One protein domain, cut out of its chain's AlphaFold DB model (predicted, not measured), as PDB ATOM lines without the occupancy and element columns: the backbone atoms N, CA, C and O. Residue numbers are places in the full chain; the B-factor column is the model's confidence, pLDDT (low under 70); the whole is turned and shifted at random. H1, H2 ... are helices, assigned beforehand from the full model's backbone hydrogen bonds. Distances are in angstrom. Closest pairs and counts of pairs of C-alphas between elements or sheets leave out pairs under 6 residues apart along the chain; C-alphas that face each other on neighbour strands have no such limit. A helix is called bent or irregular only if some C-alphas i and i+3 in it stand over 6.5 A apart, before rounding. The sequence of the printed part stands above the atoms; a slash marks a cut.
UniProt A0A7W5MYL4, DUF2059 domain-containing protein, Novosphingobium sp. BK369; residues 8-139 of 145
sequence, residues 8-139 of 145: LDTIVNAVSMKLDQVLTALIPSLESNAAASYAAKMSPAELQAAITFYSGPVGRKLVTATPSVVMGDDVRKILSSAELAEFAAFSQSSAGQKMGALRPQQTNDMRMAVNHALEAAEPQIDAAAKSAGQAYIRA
ATOM      1  N   LEU A   8     215.030 191.960 160.668       87.94
ATOM      2  CA  LEU A   8     214.113 191.951 159.529       87.94
ATOM      3  C   LEU A   8     212.779 192.602 159.892       87.94
ATOM      4  O   LEU A   8     212.312 193.438 159.131       87.94
ATOM      5  N   ASP A   9     212.230 192.315 161.073       90.25
ATOM      6  CA  ASP A   9     210.978 192.929 161.534       90.25
ATOM      7  C   ASP A   9     211.110 194.453 161.656       90.25
ATOM      8  O   ASP A   9     210.224 195.199 161.250       90.25
ATOM      9  N   THR A  10     212.256 194.937 162.144       90.44
ATOM     10  CA  THR A  10     212.543 196.377 162.249       90.44
ATOM     11  C   THR A  10     212.616 197.046 160.874       90.44
ATOM     12  O   THR A  10     212.066 198.130 160.681       90.44
ATOM     13  N   ILE A  11     213.268 196.397 159.903       91.19
ATOM     14  CA  ILE A  11     213.351 196.888 158.521       91.19
ATOM     15  C   ILE A  11     211.968 196.875 157.863       91.19
ATOM     16  O   ILE A  11     211.573 197.879 157.272       91.19
ATOM     17  N   VAL A  12     211.225 195.774 157.994       92.62
ATOM     18  CA  VAL A  12     209.872 195.627 157.444       92.62
ATOM     19  C   VAL A  12     208.951 196.701 158.012       92.62
ATOM     20  O   VAL A  12     208.310 197.395 157.235       92.62
ATOM     21  N   ASN A  13     208.956 196.929 159.327       93.06
ATOM     22  CA  ASN A  13     208.139 197.972 159.949       93.06
ATOM     23  C   ASN A  13     208.466 199.369 159.405       93.06
ATOM     24  O   ASN A  13     207.556 200.133 159.087       93.06
ATOM     25  N   ALA A  14     209.750 199.703 159.249       91.94
ATOM     26  CA  ALA A  14     210.157 200.995 158.701       91.94
ATOM     27  C   ALA A  14     209.716 201.177 157.238       91.94
ATOM     28  O   ALA A  14     209.236 202.249 156.864       91.94
ATOM     29  N   VAL A  15     209.835 200.123 156.425       92.81
ATOM     30  CA  VAL A  15     209.350 200.111 155.039       92.81
ATOM     31  C   VAL A  15     207.827 200.242 154.997       92.81
ATOM     32  O   VAL A  15     207.319 201.093 154.274       92.81
ATOM     33  N   SER A  16     207.094 199.476 155.808       92.38
ATOM     34  CA  SER A  16     205.632 199.533 155.893       92.38
ATOM     35  C   SER A  16     205.131 200.919 156.290       92.38
ATOM     36  O   SER A  16     204.228 201.437 155.643       92.38
ATOM     37  N   MET A  17     205.750 201.561 157.287       93.69
ATOM     38  CA  MET A  17     205.410 202.938 157.662       93.69
ATOM     39  C   MET A  17     205.647 203.915 156.512       93.69
ATOM     40  O   MET A  17     204.858 204.835 156.303       93.69
ATOM     41  N   LYS A  18     206.733 203.737 155.752       92.75
ATOM     42  CA  LYS A  18     207.027 204.631 154.635       92.75
ATOM     43  C   LYS A  18     206.058 204.429 153.471       92.75
ATOM     44  O   LYS A  18     205.621 205.415 152.884       92.75
ATOM     45  N   LEU A  19     205.692 203.184 153.175       92.12
ATOM     46  CA  LEU A  19     204.652 202.856 152.199       92.12
ATOM     47  C   LEU A  19     203.304 203.464 152.601       92.12
ATOM     48  O   LEU A  19     202.662 204.102 151.773       92.12
ATOM     49  N   ASP A  20     202.914 203.341 153.870       94.19
ATOM     50  CA  ASP A  20     201.673 203.921 154.394       94.19
ATOM     51  C   ASP A  20     201.636 205.450 154.238       94.19
ATOM     52  O   ASP A  20     200.646 206.007 153.765       94.19
ATOM     53  N   GLN A  21     202.750 206.135 154.519       94.06
ATOM     54  CA  GLN A  21     202.873 207.581 154.295       94.06
ATOM     55  C   GLN A  21     202.697 207.966 152.823       94.06
ATOM     56  O   GLN A  21     202.014 208.944 152.522       94.06
ATOM     57  N   VAL A  22     203.319 207.218 151.907       92.62
ATOM     58  CA  VAL A  22     203.235 207.474 150.460       92.62
ATOM     59  C   VAL A  22     201.805 207.278 149.967       92.62
ATOM     60  O   VAL A  22     201.269 208.145 149.279       92.62
ATOM     61  N   LEU A  23     201.168 206.171 150.353       90.88
ATOM     62  CA  LEU A  23     199.795 205.868 149.955       90.88
ATOM     63  C   LEU A  23     198.808 206.875 150.549       90.88
ATOM     64  O   LEU A  23     197.963 207.391 149.822       90.88
ATOM     65  N   THR A  24     198.957 207.230 151.826       94.00
ATOM     66  CA  THR A  24     198.104 208.227 152.492       94.00
ATOM     67  C   THR A  24     198.209 209.597 151.827       94.00
ATOM     68  O   THR A  24     197.193 210.253 151.605       94.00
ATOM     69  N   ALA A  25     199.418 210.023 151.447       93.38
ATOM     70  CA  ALA A  25     199.621 211.287 150.739       93.38
ATOM     71  C   ALA A  25     199.002 211.296 149.329       93.38
ATOM     72  O   ALA A  25     198.694 212.363 148.799       93.38
ATOM     73  N   LEU A  26     198.810 210.122 148.721       92.75
ATOM     74  CA  LEU A  26     198.249 209.977 147.382       92.75
ATOM     75  C   LEU A  26     196.711 210.043 147.371       92.75
ATOM     76  O   LEU A  26     196.139 210.494 146.377       92.75
ATOM     77  N   ILE A  27     196.044 209.647 148.467       90.44
ATOM     78  CA  ILE A  27     194.571 209.570 148.568       90.44
ATOM     79  C   ILE A  27     193.874 210.846 148.059       90.44
ATOM     80  O   ILE A  27     193.038 210.714 147.162       90.44
ATOM     81  N   PRO A  28     194.232 212.073 148.501       92.00
ATOM     82  CA  PRO A  28     193.523 213.280 148.066       92.00
ATOM     83  C   PRO A  28     193.591 213.515 146.549       92.00
ATOM     84  O   PRO A  28     192.630 213.979 145.934       92.00
ATOM     85  N   SER A  29     194.722 213.175 145.921       89.50
ATOM     86  CA  SER A  29     194.882 213.306 144.470       89.50
ATOM     87  C   SER A  29     194.027 212.286 143.720       89.50
ATOM     88  O   SER A  29     193.383 212.641 142.732       89.50
ATOM     89  N   LEU A  30     193.969 211.041 144.202       89.00
ATOM     90  CA  LEU A  30     193.127 209.999 143.607       89.00
ATOM     91  C   LEU A  30     191.646 210.362 143.697       89.00
ATOM     92  O   LEU A  30     190.930 210.241 142.702       89.00
ATOM     93  N   GLU A  31     191.199 210.854 144.853       87.75
ATOM     94  CA  GLU A  31     189.821 211.308 145.059       87.75
ATOM     95  C   GLU A  31     189.465 212.462 144.118       87.75
ATOM     96  O   GLU A  31     188.444 212.409 143.428       87.75
ATOM     97  N   SER A  32     190.336 213.471 144.017       88.38
ATOM     98  CA  SER A  32     190.136 214.611 143.116       88.38
ATOM     99  C   SER A  32     190.069 214.181 141.647       88.38
ATOM    100  O   SER A  32     189.193 214.628 140.906       88.38
ATOM    101  N   ASN A  33     190.965 213.293 141.212       87.19
ATOM    102  CA  ASN A  33     191.003 212.816 139.828       87.19
ATOM    103  C   ASN A  33     189.775 211.963 139.487       87.19
ATOM    104  O   ASN A  33     189.195 212.110 138.405       87.19
ATOM    105  N   ALA A  34     189.336 211.109 140.414       85.62
ATOM    106  CA  ALA A  34     188.112 210.335 140.257       85.62
ATOM    107  C   ALA A  34     186.885 211.255 140.158       85.62
ATOM    108  O   ALA A  34     186.076 211.103 139.239       85.62
ATOM    109  N   ALA A  35     186.776 212.251 141.043       87.31
ATOM    110  CA  ALA A  35     185.689 213.227 141.034       87.31
ATOM    111  C   ALA A  35     185.648 214.033 139.725       87.31
ATOM    112  O   ALA A  35     184.590 214.139 139.100       87.31
ATOM    113  N   ALA A  36     186.797 214.531 139.260       88.88
ATOM    114  CA  ALA A  36     186.907 215.245 137.989       88.88
ATOM    115  C   ALA A  36     186.497 214.366 136.796       88.88
ATOM    116  O   ALA A  36     185.777 214.821 135.906       88.88
ATOM    117  N   SER A  37     186.893 213.090 136.800       87.56
ATOM    118  CA  SER A  37     186.526 212.132 135.751       87.56
ATOM    119  C   SER A  37     185.015 211.922 135.670       87.56
ATOM    120  O   SER A  37     184.449 211.910 134.575       87.56
ATOM    121  N   TYR A  38     184.348 211.801 136.820       89.44
ATOM    122  CA  TYR A  38     182.891 211.697 136.870       89.44
ATOM    123  C   TYR A  38     182.218 212.995 136.411       89.44
ATOM    124  O   TYR A  38     181.351 212.947 135.539       89.44
ATOM    125  N   ALA A  39     182.661 214.152 136.908       89.31
ATOM    126  CA  ALA A  39     182.110 215.455 136.528       89.31
ATOM    127  C   ALA A  39     182.253 215.760 135.025       89.31
ATOM    128  O   ALA A  39     181.376 216.380 134.431       89.31
ATOM    129  N   ALA A  40     183.326 215.289 134.383       91.44
ATOM    130  CA  ALA A  40     183.561 215.497 132.954       91.44
ATOM    131  C   ALA A  40     182.681 214.622 132.040       91.44
ATOM    132  O   ALA A  40     182.581 214.889 130.841       91.44
ATOM    133  N   LYS A  41     182.097 213.537 132.562       92.75
ATOM    134  CA  LYS A  41     181.422 212.498 131.756       92.75
ATOM    135  C   LYS A  41     179.958 212.289 132.138       92.75
ATOM    136  O   LYS A  41     179.188 211.724 131.352       92.75
ATOM    137  N   MET A  42     179.561 212.758 133.314       95.25
ATOM    138  CA  MET A  42     178.216 212.631 133.857       95.25
ATOM    139  C   MET A  42     177.598 214.007 134.084       95.25
ATOM    140  O   MET A  42     178.238 214.937 134.565       95.25
ATOM    141  N   SER A  43     176.322 214.123 133.745       96.19
ATOM    142  CA  SER A  43     175.496 215.280 134.073       96.19
ATOM    143  C   SER A  43     175.185 215.336 135.577       96.19
ATOM    144  O   SER A  43     175.228 214.302 136.252       96.19
ATOM    145  N   PRO A  44     174.775 216.500 136.115       95.44
ATOM    146  CA  PRO A  44     174.365 216.615 137.515       95.44
ATOM    147  C   PRO A  44     173.257 215.633 137.919       95.44
ATOM    148  O   PRO A  44     173.305 215.066 139.007       95.44
ATOM    149  N   ALA A  45     172.289 215.371 137.033       96.06
ATOM    150  CA  ALA A  45     171.218 214.411 137.294       96.06
ATOM    151  C   ALA A  45     171.735 212.965 137.377       96.06
ATOM    152  O   ALA A  45     171.296 212.196 138.229       96.06
ATOM    153  N   GLU A  46     172.696 212.593 136.527       96.19
ATOM    154  CA  GLU A  46     173.317 211.265 136.563       96.19
ATOM    155  C   GLU A  46     174.184 211.080 137.809       96.19
ATOM    156  O   GLU A  46     174.151 210.015 138.423       96.19
ATOM    157  N   LEU A  47     174.924 212.120 138.210       94.44
ATOM    158  CA  LEU A  47     175.676 212.124 139.464       94.44
ATOM    159  C   LEU A  47     174.733 211.981 140.659       94.44
ATOM    160  O   LEU A  47     174.966 211.136 141.518       94.44
ATOM    161  N   GLN A  48     173.633 212.734 140.684       96.12
ATOM    162  CA  GLN A  48     172.639 212.626 141.748       96.12
ATOM    163  C   GLN A  48     172.002 211.233 141.788       96.12
ATOM    164  O   GLN A  48     171.837 210.678 142.870       96.12
ATOM    165  N   ALA A  49     171.688 210.634 140.637       95.31
ATOM    166  CA  ALA A  49     171.167 209.270 140.571       95.31
ATOM    167  C   ALA A  49     172.173 208.242 141.118       95.31
ATOM    168  O   ALA A  49     171.789 207.352 141.877       95.31
ATOM    169  N   ALA A  50     173.461 208.385 140.787       93.56
ATOM    170  CA  ALA A  50     174.520 207.540 141.332       93.56
ATOM    171  C   ALA A  50     174.675 207.726 142.850       93.56
ATOM    172  O   ALA A  50     174.733 206.736 143.577       93.56
ATOM    173  N   ILE A  51     174.673 208.967 143.345       93.88
ATOM    174  CA  ILE A  51     174.740 209.277 144.782       93.88
ATOM    175  C   ILE A  51     173.552 208.654 145.517       93.88
ATOM    176  O   ILE A  51     173.741 207.978 146.527       93.88
ATOM    177  N   THR A  52     172.335 208.827 145.003       95.81
ATOM    178  CA  THR A  52     171.123 208.245 145.593       95.81
ATOM    179  C   THR A  52     171.212 206.719 145.646       95.81
ATOM    180  O   THR A  52     170.924 206.129 146.683       95.81
ATOM    181  N   PHE A  53     171.676 206.070 144.574       94.81
ATOM    182  CA  PHE A  53     171.833 204.616 144.556       94.81
ATOM    183  C   PHE A  53     172.890 204.129 145.559       94.81
ATOM    184  O   PHE A  53     172.598 203.280 146.400       94.81
ATOM    185  N   TYR A  54     174.107 204.685 145.519       92.25
ATOM    186  CA  TYR A  54     175.217 204.235 146.371       92.25
ATOM    187  C   TYR A  54     175.060 204.613 147.851       92.25
ATOM    188  O   TYR A  54     175.643 203.953 148.711       92.25
ATOM    189  N   SER A  55     174.227 205.606 148.172       93.62
ATOM    190  CA  SER A  55     173.805 205.904 149.550       93.62
ATOM    191  C   SER A  55     172.633 205.034 150.033       93.62
ATOM    192  O   SER A  55     172.362 204.959 151.237       93.62
ATOM    193  N   GLY A  56     171.957 204.322 149.128       93.69
ATOM    194  CA  GLY A  56     170.895 203.370 149.444       93.69
ATOM    195  C   GLY A  56     171.403 202.072 150.094       93.69
ATOM    196  O   GLY A  56     172.612 201.851 150.198       93.69
ATOM    197  N   PRO A  57     170.500 201.190 150.565       92.88
ATOM    198  CA  PRO A  57     170.873 199.917 151.187       92.88
ATOM    199  C   PRO A  57     171.642 198.982 150.241       92.88
ATOM    200  O   PRO A  57     172.685 198.450 150.623       92.88
ATOM    201  N   VAL A  58     171.165 198.824 148.999       91.94
ATOM    202  CA  VAL A  58     171.800 197.969 147.981       91.94
ATOM    203  C   VAL A  58     173.166 198.517 147.591       91.94
ATOM    204  O   VAL A  58     174.161 197.792 147.613       91.94
ATOM    205  N   GLY A  59     173.238 199.815 147.304       89.56
ATOM    206  CA  GLY A  59     174.486 200.492 146.980       89.56
ATOM    207  C   GLY A  59     175.533 200.388 148.090       89.56
ATOM    208  O   GLY A  59     176.682 200.053 147.811       89.56
ATOM    209  N   ARG A  60     175.139 200.570 149.358       90.38
ATOM    210  CA  ARG A  60     176.046 200.400 150.506       90.38
ATOM    211  C   ARG A  60     176.562 198.973 150.645       90.38
ATOM    212  O   ARG A  60     177.757 198.805 150.869       90.38
ATOM    213  N   LYS A  61     175.705 197.959 150.467       89.25
ATOM    214  CA  LYS A  61     176.130 196.546 150.459       89.25
ATOM    215  C   LYS A  61     177.151 196.261 149.361       89.25
ATOM    216  O   LYS A  61     178.121 195.550 149.594       89.25
ATOM    217  N   LEU A  62     176.950 196.827 148.172       85.94
ATOM    218  CA  LEU A  62     177.901 196.682 147.070       85.94
ATOM    219  C   LEU A  62     179.238 197.354 147.384       85.94
ATOM    220  O   LEU A  62     180.278 196.748 147.153       85.94
ATOM    221  N   VAL A  63     179.221 198.564 147.952       84.56
ATOM    222  CA  VAL A  63     180.444 199.289 148.327       84.56
ATOM    223  C   VAL A  63     181.238 198.523 149.385       84.56
ATOM    224  O   VAL A  63     182.448 198.364 149.232       84.56
ATOM    225  N   THR A  64     180.591 197.986 150.419       83.94
ATOM    226  CA  THR A  64     181.289 197.207 151.456       83.94
ATOM    227  C   THR A  64     181.805 195.865 150.941       83.94
ATOM    228  O   THR A  64     182.853 195.406 151.387       83.94
ATOM    229  N   ALA A  65     181.118 195.260 149.969       78.38
ATOM    230  CA  ALA A  65     181.538 194.020 149.319       78.38
ATOM    231  C   ALA A  65     182.513 194.228 148.142       78.38
ATOM    232  O   ALA A  65     182.951 193.247 147.541       78.38
ATOM    233  N   THR A  66     182.881 195.475 147.812       67.81
ATOM    234  CA  THR A  66     183.781 195.807 146.690       67.81
ATOM    235  C   THR A  66     185.067 194.975 146.664       67.81
ATOM    236  O   THR A  66     185.420 194.530 145.574       67.81
ATOM    237  N   PRO A  67     185.751 194.679 147.792       60.12
ATOM    238  CA  PRO A  67     186.929 193.810 147.766       60.12
ATOM    239  C   PRO A  67     186.633 192.422 147.179       60.12
ATOM    240  O   PRO A  67     187.386 191.937 146.341       60.12
ATOM    241  N   SER A  68     185.499 191.819 147.543       60.03
ATOM    242  CA  SER A  68     185.059 190.511 147.039       60.03
ATOM    243  C   SER A  68     184.610 190.574 145.575       60.03
ATOM    244  O   SER A  68     184.979 189.717 144.775       60.03
ATOM    245  N   VAL A  69     183.875 191.626 145.186       60.75
ATOM    246  CA  VAL A  69     183.430 191.836 143.791       60.75
ATOM    247  C   VAL A  69     184.624 192.035 142.852       60.75
ATOM    248  O   VAL A  69     184.655 191.476 141.760       60.75
ATOM    249  N   VAL A  70     185.630 192.804 143.278       56.00
ATOM    250  CA  VAL A  70     186.870 193.035 142.516       56.00
ATOM    251  C   VAL A  70     187.698 191.750 142.388       56.00
ATOM    252  O   VAL A  70     188.373 191.562 141.379       56.00
ATOM    253  N   MET A  71     187.601 190.834 143.357       52.78
ATOM    254  CA  MET A  71     188.227 189.506 143.313       52.78
ATOM    255  C   MET A  71     187.426 188.455 142.523       52.78
ATOM    256  O   MET A  71     187.826 187.293 142.472       52.78
ATOM    257  N   GLY A  72     186.337 188.854 141.855       50.94
ATOM    258  CA  GLY A  72     185.597 188.002 140.924       50.94
ATOM    259  C   GLY A  72     184.383 187.289 141.520       50.94
ATOM    260  O   GLY A  72     183.833 186.399 140.866       50.94
ATOM    261  N   ASP A  73     183.931 187.661 142.722       60.62
ATOM    262  CA  ASP A  73     182.642 187.180 143.208       60.62
ATOM    263  C   ASP A  73     181.482 187.787 142.414       60.62
ATOM    264  O   ASP A  73     181.387 188.997 142.202       60.62
ATOM    265  N   ASP A  74     180.571 186.909 141.992       67.56
ATOM    266  CA  ASP A  74     179.338 187.301 141.323       67.56
ATOM    267  C   ASP A  74     178.497 188.164 142.277       67.56
ATOM    268  O   ASP A  74     178.254 187.785 143.426       67.56
ATOM    269  N   VAL A  75     177.997 189.304 141.790       75.94
ATOM    270  CA  VAL A  75     177.083 190.198 142.525       75.94
ATOM    271  C   VAL A  75     175.870 189.429 143.070       75.94
ATOM    272  O   VAL A  75     175.324 189.769 144.121       75.94
ATOM    273  N   ARG A  76     175.496 188.323 142.413       75.94
ATOM    274  CA  ARG A  76     174.441 187.392 142.848       75.94
ATOM    275  C   ARG A  76     174.730 186.657 144.160       75.94
ATOM    276  O   ARG A  76     173.800 186.132 144.759       75.94
ATOM    277  N   LYS A  77     175.984 186.603 144.613       80.38
ATOM    278  CA  LYS A  77     176.362 186.054 145.927       80.38
ATOM    279  C   LYS A  77     176.205 187.072 147.062       80.38
ATOM    280  O   LYS A  77     176.232 186.691 148.226       80.38
ATOM    281  N   ILE A  78     176.073 188.354 146.724       82.25
ATOM    282  CA  ILE A  78     176.061 189.475 147.675       82.25
ATOM    283  C   ILE A  78     174.640 190.010 147.862       82.25
ATOM    284  O   ILE A  78     174.263 190.420 148.961       82.25
ATOM    285  N   LEU A  79     173.854 190.013 146.787       86.25
ATOM    286  CA  LEU A  79     172.510 190.574 146.754       86.25
ATOM    287  C   LEU A  79     171.446 189.475 146.709       86.25
ATOM    288  O   LEU A  79     171.576 188.493 145.980       86.25
ATOM    289  N   SER A  80     170.354 189.677 147.443       88.62
ATOM    290  CA  SER A  80     169.137 188.878 147.286       88.62
ATOM    291  C   SER A  80     168.453 189.150 145.940       88.62
ATOM    292  O   SER A  80     168.750 190.129 145.255       88.62
ATOM    293  N   SER A  81     167.480 188.318 145.556       85.94
ATOM    294  CA  SER A  81     166.755 188.477 144.285       85.94
ATOM    295  C   SER A  81     166.055 189.835 144.136       85.94
ATOM    296  O   SER A  81     166.046 190.390 143.042       85.94
ATOM    297  N   ALA A  82     165.505 190.392 145.222       87.06
ATOM    298  CA  ALA A  82     164.877 191.717 145.197       87.06
ATOM    299  C   ALA A  82     165.913 192.838 144.999       87.06
ATOM    300  O   ALA A  82     165.708 193.755 144.210       87.06
ATOM    301  N   GLU A  83     167.065 192.723 145.655       90.94
ATOM    302  CA  GLU A  83     168.155 193.701 145.563       90.94
ATOM    303  C   GLU A  83     168.868 193.636 144.205       90.94
ATOM    304  O   GLU A  83     169.318 194.654 143.684       90.94
ATOM    305  N   LEU A  84     168.920 192.451 143.587       88.69
ATOM    306  CA  LEU A  84     169.393 192.280 142.216       88.69
ATOM    307  C   LEU A  84     168.514 193.024 141.210       88.69
ATOM    308  O   LEU A  84     169.050 193.553 140.240       88.69
ATOM    309  N   ALA A  85     167.197 193.093 141.426       89.06
ATOM    310  CA  ALA A  85     166.306 193.860 140.557       89.06
ATOM    311  C   ALA A  85     166.573 195.371 140.670       89.06
ATOM    312  O   ALA A  85     166.640 196.061 139.653       89.06
ATOM    313  N   GLU A  86     166.805 195.874 141.886       89.38
ATOM    314  CA  GLU A  86     167.180 197.275 142.125       89.38
ATOM    315  C   GLU A  86     168.541 197.612 141.498       89.38
ATOM    316  O   GLU A  86     168.676 198.604 140.776       89.38
ATOM    317  N   PHE A  87     169.542 196.747 141.692       91.00
ATOM    318  CA  PHE A  87     170.842 196.881 141.036       91.00
ATOM    319  C   PHE A  87     170.721 196.826 139.509       91.00
ATOM    320  O   PHE A  87     171.342 197.637 138.822       91.00
ATOM    321  N   ALA A  88     169.907 195.918 138.962       90.44
ATOM    322  CA  ALA A  88     169.683 195.809 137.525       90.44
ATOM    323  C   ALA A  88     169.064 197.095 136.961       90.44
ATOM    324  O   ALA A  88     169.586 197.634 135.984       90.44
ATOM    325  N   ALA A  89     168.030 197.634 137.614       91.88
ATOM    326  CA  ALA A  89     167.394 198.889 137.221       91.88
ATOM    327  C   ALA A  89     168.393 200.058 137.217       91.88
ATOM    328  O   ALA A  89     168.463 200.814 136.246       91.88
ATOM    329  N   PHE A  90     169.233 200.168 138.252       93.25
ATOM    330  CA  PHE A  90     170.300 201.165 138.268       93.25
ATOM    331  C   PHE A  90     171.327 200.926 137.155       93.25
ATOM    332  O   PHE A  90     171.661 201.859 136.430       93.25
ATOM    333  N   SER A  91     171.803 199.692 136.972       90.62
ATOM    334  CA  SER A  91     172.830 199.351 135.977       90.62
ATOM    335  C   SER A  91     172.397 199.635 134.534       90.62
ATOM    336  O   SER A  91     173.237 199.946 133.692       90.62
ATOM    337  N   GLN A  92     171.091 199.571 134.264       93.00
ATOM    338  CA  GLN A  92     170.493 199.880 132.966       93.00
ATOM    339  C   GLN A  92     170.210 201.377 132.778       93.00
ATOM    340  O   GLN A  92     169.980 201.813 131.652       93.00
ATOM    341  N   SER A  93     170.243 202.177 133.846       95.06
ATOM    342  CA  SER A  93     170.116 203.633 133.746       95.06
ATOM    343  C   SER A  93     171.349 204.264 133.088       95.06
ATOM    344  O   SER A  93     172.452 203.719 133.164       95.06
ATOM    345  N   SER A  94     171.196 205.462 132.511       95.38
ATOM    346  CA  SER A  94     172.327 206.216 131.937       95.38
ATOM    347  C   SER A  94     173.461 206.418 132.951       95.38
ATOM    348  O   SER A  94     174.638 206.244 132.632       95.38
ATOM    349  N   ALA A  95     173.110 206.707 134.210       94.00
ATOM    350  CA  ALA A  95     174.082 206.848 135.288       94.00
ATOM    351  C   ALA A  95     174.841 205.537 135.542       94.00
ATOM    352  O   ALA A  95     176.070 205.534 135.554       94.00
ATOM    353  N   GLY A  96     174.131 204.416 135.690       91.75
ATOM    354  CA  GLY A  96     174.743 203.108 135.930       91.75
ATOM    355  C   GLY A  96     175.637 202.640 134.782       91.75
ATOM    356  O   GLY A  96     176.742 202.151 135.031       91.75
ATOM    357  N   GLN A  97     175.219 202.862 133.534       92.31
ATOM    358  CA  GLN A  97     176.019 202.545 132.349       92.31
ATOM    359  C   GLN A  97     177.313 203.363 132.299       92.31
ATOM    360  O   GLN A  97     178.388 202.796 132.104       92.31
ATOM    361  N   LYS A  98     177.246 204.678 132.550       92.81
ATOM    362  CA  LYS A  98     178.438 205.540 132.593       92.81
ATOM    363  C   LYS A  98     179.370 205.185 133.749       92.81
ATOM    364  O   LYS A  98     180.573 205.078 133.536       92.81
ATOM    365  N   MET A  99     178.833 204.914 134.940       88.38
ATOM    366  CA  MET A  99     179.618 204.410 136.077       88.38
ATOM    367  C   MET A  99     180.303 203.074 135.740       88.38
ATOM    368  O   MET A  99     181.451 202.838 136.110       88.38
ATOM    369  N   GLY A 100     179.613 202.174 135.034       85.12
ATOM    370  CA  GLY A 100     180.181 200.924 134.526       85.12
ATOM    371  C   GLY A 100     181.315 201.143 133.527       85.12
ATOM    372  O   GLY A 100     182.358 200.510 133.655       85.12
ATOM    373  N   ALA A 101     181.139 202.066 132.584       87.12
ATOM    374  CA  ALA A 101     182.121 202.364 131.546       87.12
ATOM    375  C   ALA A 101     183.372 203.088 132.075       87.12
ATOM    376  O   ALA A 101     184.467 202.861 131.568       87.12
ATOM    377  N   LEU A 102     183.229 203.941 133.096       86.56
ATOM    378  CA  LEU A 102     184.348 204.693 133.678       86.56
ATOM    379  C   LEU A 102     185.216 203.850 134.613       86.56
ATOM    380  O   LEU A 102     186.407 204.124 134.745       86.56
ATOM    381  N   ARG A 103     184.650 202.810 135.238       82.56
ATOM    382  CA  ARG A 103     185.355 201.978 136.224       82.56
ATOM    383  C   ARG A 103     186.690 201.409 135.720       82.56
ATOM    384  O   ARG A 103     187.682 201.625 136.408       82.56
ATOM    385  N   PRO A 104     186.779 200.748 134.548       83.31
ATOM    386  CA  PRO A 104     188.048 200.198 134.065       83.31
ATOM    387  C   PRO A 104     189.135 201.259 133.880       83.31
ATOM    388  O   PRO A 104     190.287 201.033 134.248       83.31
ATOM    389  N   GLN A 105     188.766 202.423 133.335       84.62
ATOM    390  CA  GLN A 105     189.695 203.536 133.166       84.62
ATOM    391  C   GLN A 105     190.167 204.050 134.529       84.62
ATOM    392  O   GLN A 105     191.367 204.117 134.763       84.62
ATOM    393  N   GLN A 106     189.246 204.311 135.458       84.56
ATOM    394  CA  GLN A 106     189.590 204.784 136.801       84.56
ATOM    395  C   GLN A 106     190.479 203.798 137.561       84.56
ATOM    396  O   GLN A 106     191.446 204.209 138.193       84.56
ATOM    397  N   THR A 107     190.201 202.495 137.475       84.00
ATOM    398  CA  THR A 107     191.051 201.465 138.088       84.00
ATOM    399  C   THR A 107     192.461 201.484 137.500       84.00
ATOM    400  O   THR A 107     193.436 201.396 138.247       84.00
ATOM    401  N   ASN A 108     192.593 201.630 136.179       86.81
ATOM    402  CA  ASN A 108     193.898 201.729 135.531       86.81
ATOM    403  C   ASN A 108     194.642 203.012 135.921       86.81
ATOM    404  O   ASN A 108     195.821 202.930 136.258       86.81
ATOM    405  N   ASP A 109     193.963 204.157 135.929       87.69
ATOM    406  CA  ASP A 109     194.550 205.453 136.279       87.69
ATOM    407  C   ASP A 109     195.026 205.463 137.738       87.69
ATOM    408  O   ASP A 109     196.156 205.863 138.021       87.69
ATOM    409  N   MET A 110     194.219 204.931 138.665       88.12
ATOM    410  CA  MET A 110     194.614 204.755 140.067       88.12
ATOM    411  C   MET A 110     195.834 203.842 140.200       88.12
ATOM    412  O   MET A 110     196.775 204.178 140.915       88.12
ATOM    413  N   ARG A 111     195.854 202.704 139.492       89.50
ATOM    414  CA  ARG A 111     196.997 201.780 139.508       89.50
ATOM    415  C   ARG A 111     198.273 202.451 139.000       89.50
ATOM    416  O   ARG A 111     199.323 202.293 139.613       89.50
ATOM    417  N   MET A 112     198.189 203.208 137.907       92.25
ATOM    418  CA  MET A 112     199.330 203.943 137.354       92.25
ATOM    419  C   MET A 112     199.833 205.021 138.319       92.25
ATOM    420  O   MET A 112     201.037 205.132 138.526       92.25
ATOM    421  N   ALA A 113     198.925 205.772 138.947       91.94
ATOM    422  CA  ALA A 113     199.278 206.784 139.937       91.94
ATOM    423  C   ALA A 113     199.967 206.176 141.168       91.94
ATOM    424  O   ALA A 113     200.968 206.718 141.636       91.94
ATOM    425  N   VAL A 114     199.477 205.031 141.658       92.12
ATOM    426  CA  VAL A 114     200.118 204.285 142.752       92.12
ATOM    427  C   VAL A 114     201.514 203.823 142.342       92.12
ATOM    428  O   VAL A 114     202.464 204.088 143.072       92.12
ATOM    429  N   ASN A 115     201.666 203.199 141.172       92.69
ATOM    430  CA  ASN A 115     202.973 202.736 140.697       92.69
ATOM    431  C   ASN A 115     203.976 203.890 140.585       92.69
ATOM    432  O   ASN A 115     205.065 203.804 141.138       92.69
ATOM    433  N   HIS A 116     203.579 204.999 139.962       94.31
ATOM    434  CA  HIS A 116     204.440 206.172 139.820       94.31
ATOM    435  C   HIS A 116     204.816 206.784 141.180       94.31
ATOM    436  O   HIS A 116     205.952 207.208 141.386       94.31
ATOM    437  N   ALA A 117     203.882 206.826 142.136       93.38
ATOM    438  CA  ALA A 117     204.170 207.302 143.488       93.38
ATOM    439  C   ALA A 117     205.163 206.389 144.223       93.38
ATOM    440  O   ALA A 117     206.038 206.887 144.930       93.38
ATOM    441  N   LEU A 118     205.051 205.071 144.044       92.38
ATOM    442  CA  LEU A 118     205.979 204.099 144.621       92.38
ATOM    443  C   LEU A 118     207.371 204.198 143.991       92.38
ATOM    444  O   LEU A 118     208.350 204.243 144.730       92.38
ATOM    445  N   GLU A 119     207.461 204.315 142.667       94.94
ATOM    446  CA  GLU A 119     208.724 204.540 141.947       94.94
ATOM    447  C   GLU A 119     209.408 205.830 142.423       94.94
ATOM    448  O   GLU A 119     210.588 205.835 142.771       94.94
ATOM    449  N   ALA A 120     208.659 206.929 142.545       94.50
ATOM    450  CA  ALA A 120     209.197 208.192 143.048       94.50
ATOM    451  C   ALA A 120     209.634 208.120 144.526       94.50
ATOM    452  O   ALA A 120     210.528 208.856 144.956       94.50
ATOM    453  N   ALA A 121     209.001 207.254 145.321       93.69
ATOM    454  CA  ALA A 121     209.297 207.078 146.738       93.69
ATOM    455  C   ALA A 121     210.379 206.025 147.024       93.69
ATOM    456  O   ALA A 121     210.877 205.990 148.153       93.69
ATOM    457  N   GLU A 122     210.774 205.212 146.040       94.44
ATOM    458  CA  GLU A 122     211.752 204.125 146.178       94.44
ATOM    459  C   GLU A 122     213.034 204.559 146.912       94.44
ATOM    460  O   GLU A 122     213.381 203.918 147.909       94.44
ATOM    461  N   PRO A 123     213.678 205.706 146.590       96.06
ATOM    462  CA  PRO A 123     214.882 206.131 147.308       96.06
ATOM    463  C   PRO A 123     214.644 206.375 148.805       96.06
ATOM    464  O   PRO A 123     215.524 206.162 149.639       96.06
ATOM    465  N   GLN A 124     213.446 206.842 149.161       93.25
ATOM    466  CA  GLN A 124     213.076 207.149 150.539       93.25
ATOM    467  C   GLN A 124     212.704 205.877 151.312       93.25
ATOM    468  O   GLN A 124     212.967 205.794 152.512       93.25
ATOM    469  N   ILE A 125     212.113 204.893 150.631       91.81
ATOM    470  CA  ILE A 125     211.823 203.560 151.172       91.81
ATOM    471  C   ILE A 125     213.139 202.832 151.474       91.81
ATOM    472  O   ILE A 125     213.339 202.348 152.591       91.81
ATOM    473  N   ASP A 126     214.084 202.862 150.537       93.88
ATOM    474  CA  ASP A 126     215.428 202.312 150.714       93.88
ATOM    475  C   ASP A 126     216.189 202.984 151.857       93.88
ATOM    476  O   ASP A 126     216.851 202.323 152.665       93.88
ATOM    477  N   ALA A 127     216.102 204.311 151.950       94.25
ATOM    478  CA  ALA A 127     216.720 205.059 153.036       94.25
ATOM    479  C   ALA A 127     216.120 204.682 154.399       94.25
ATOM    480  O   ALA A 127     216.868 204.551 155.375       94.25
ATOM    481  N   ALA A 128     214.804 204.461 154.477       92.50
ATOM    482  CA  ALA A 128     214.128 204.016 155.694       92.50
ATOM    483  C   ALA A 128     214.600 202.617 156.117       92.50
ATOM    484  O   ALA A 128     214.991 202.429 157.271       92.50
ATOM    485  N   ALA A 129     214.670 201.669 155.176       92.69
ATOM    486  CA  ALA A 129     215.186 200.322 155.416       92.69
ATOM    487  C   ALA A 129     216.636 200.342 155.930       92.69
ATOM    488  O   ALA A 129     216.956 199.730 156.956       92.69
ATOM    489  N   LYS A 130     217.518 201.098 155.260       93.56
ATOM    490  CA  LYS A 130     218.931 201.239 155.653       93.56
ATOM    491  C   LYS A 130     219.070 201.869 157.037       93.56
ATOM    492  O   LYS A 130     219.835 201.368 157.861       93.56
ATOM    493  N   SER A 131     218.321 202.936 157.310       92.50
ATOM    494  CA  SER A 131     218.364 203.643 158.596       92.50
ATOM    495  C   SER A 131     217.894 202.755 159.745       92.50
ATOM    496  O   SER A 131     218.555 202.693 160.781       92.50
ATOM    497  N   ALA A 132     216.806 202.010 159.544       91.62
ATOM    498  CA  ALA A 132     216.268 201.071 160.520       91.62
ATOM    499  C   ALA A 132     217.260 199.938 160.827       91.62
ATOM    500  O   ALA A 132     217.541 199.658 161.994       91.62
ATOM    501  N   GLY A 133     217.872 199.353 159.792       90.12
ATOM    502  CA  GLY A 133     218.897 198.324 159.962       90.12
ATOM    503  C   GLY A 133     220.126 198.835 160.721       90.12
ATOM    504  O   GLY A 133     220.600 198.185 161.653       90.12
ATOM    505  N   GLN A 134     220.613 200.032 160.388       92.06
ATOM    506  CA  GLN A 134     221.740 200.647 161.096       92.06
ATOM    507  C   GLN A 134     221.412 200.986 162.554       92.06
ATOM    508  O   GLN A 134     222.263 200.800 163.423       92.06
ATOM    509  N   ALA A 135     220.210 201.495 162.828       89.00
ATOM    510  CA  ALA A 135     219.764 201.807 164.182       89.00
ATOM    511  C   ALA A 135     219.666 200.536 165.034       89.00
ATOM    512  O   ALA A 135     220.179 200.510 166.153       89.00
ATOM    513  N   TYR A 136     219.100 199.463 164.475       89.38
ATOM    514  CA  TYR A 136     219.038 198.163 165.135       89.38
ATOM    515  C   TYR A 136     220.443 197.633 165.452       89.38
ATOM    516  O   TYR A 136     220.707 197.255 166.592       89.38
ATOM    517  N   ILE A 137     221.371 197.659 164.485       88.00
ATOM    518  CA  ILE A 137     222.755 197.206 164.696       88.00
ATOM    519  C   ILE A 137     223.424 198.013 165.811       88.00
ATOM    520  O   ILE A 137     224.003 197.420 166.715       88.00
ATOM    521  N   ARG A 138     223.310 199.348 165.798       86.75
ATOM    522  CA  ARG A 138     223.872 200.210 166.853       86.75
ATOM    523  C   ARG A 138     223.302 199.890 168.234       86.75
ATOM    524  O   ARG A 138     224.051 199.875 169.202       86.75
ATOM    525  N   ALA A 139     222.000 199.628 168.329       85.75
ATOM    526  CA  ALA A 139     221.339 199.321 169.596       85.75
ATOM    527  C   ALA A 139     221.740 197.955 170.185       85.75
ATOM    528  O   ALA A 139     221.645 197.770 171.395       85.75
TER     529      ALA A 139
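AT A GLANCE: This is residues 8 to 139 of the 145 residues of the protein "DUF2059 domain-containing protein" of Novosphingobium sp. BK369 (UniProt A0A7W5MYL4). Two long bent helices, H1 and H6, run side by side in opposite ways as a stalk, and four short helices, H2 to H5, form a loose head at one end. The printed part has 132 residues with six named helices, H1 to H6 in chain order, and no named strand; its class is all helix. It is loose, with a radius of gyration of the C-alphas of 20.2 A, and elongated, spanning 63 by 33 by 20 A.

HOW THE PARTS SIT: Start with H1, residues 8 to 41, assigned as one helix by its hydrogen bonds but bent: C-alphas 25 and 28 are 7.0 A apart, between arms H1a, residues 8 to 25, and H1b, residues 28 to 41. H6, residues 94 to 139, likewise assigned as one helix, is bent where C-alphas 120 and 123 are 7.4 A apart, between H6a, residues 94 to 120, and H6b, residues 123 to 139. H6a is irregular, C-alphas 101 and 104 being 6.8 A apart. H1a touches H6b, closest at the C-alphas of Ile 11 and Ala 129, 5.0 A, opposite ways at a shallow tilt of 34 degrees, only just short of steep. H1b touches H6a, closest at the C-alphas of Leu 30 and Met 110, 6.5 A. H2, residues 44 to 55, touches H6a with residues 46 to 50 alone, about perpendicular at 79 degrees; the C-alphas of Glu 46 and Ala 95 are closest, 4.7 A. H3, residues 57 to 64, touches H5, residues 81 to 92, closest at the C-alphas of Val 58 and Glu 83, 6.1 A. H4, residues 66 to 70, touches no helix. Every O i to N i+4 pair is within hydrogen-bond range in H1a, H1b, H2, H3, H4, H5 and H6b, and 21 of 23 in H6a.

IN THESE COORDINATES: Find C-alpha 8 at (214.113, 191.951, 159.529); H1a runs 25.7 A from there and H1b 20.3 A. From C-alpha 94 at (172.327, 206.216, 131.937) H6a runs 38.6 A, and H6b 24.2 A to C-alpha 139 at (221.339, 199.321, 169.596).

THE WHOLE: The C-alphas farthest apart, Ala 89 and Arg 138, are 63.8 A apart. The printed part has no cut and no long link. Look for low confidence at residues 66 to 74, under 70.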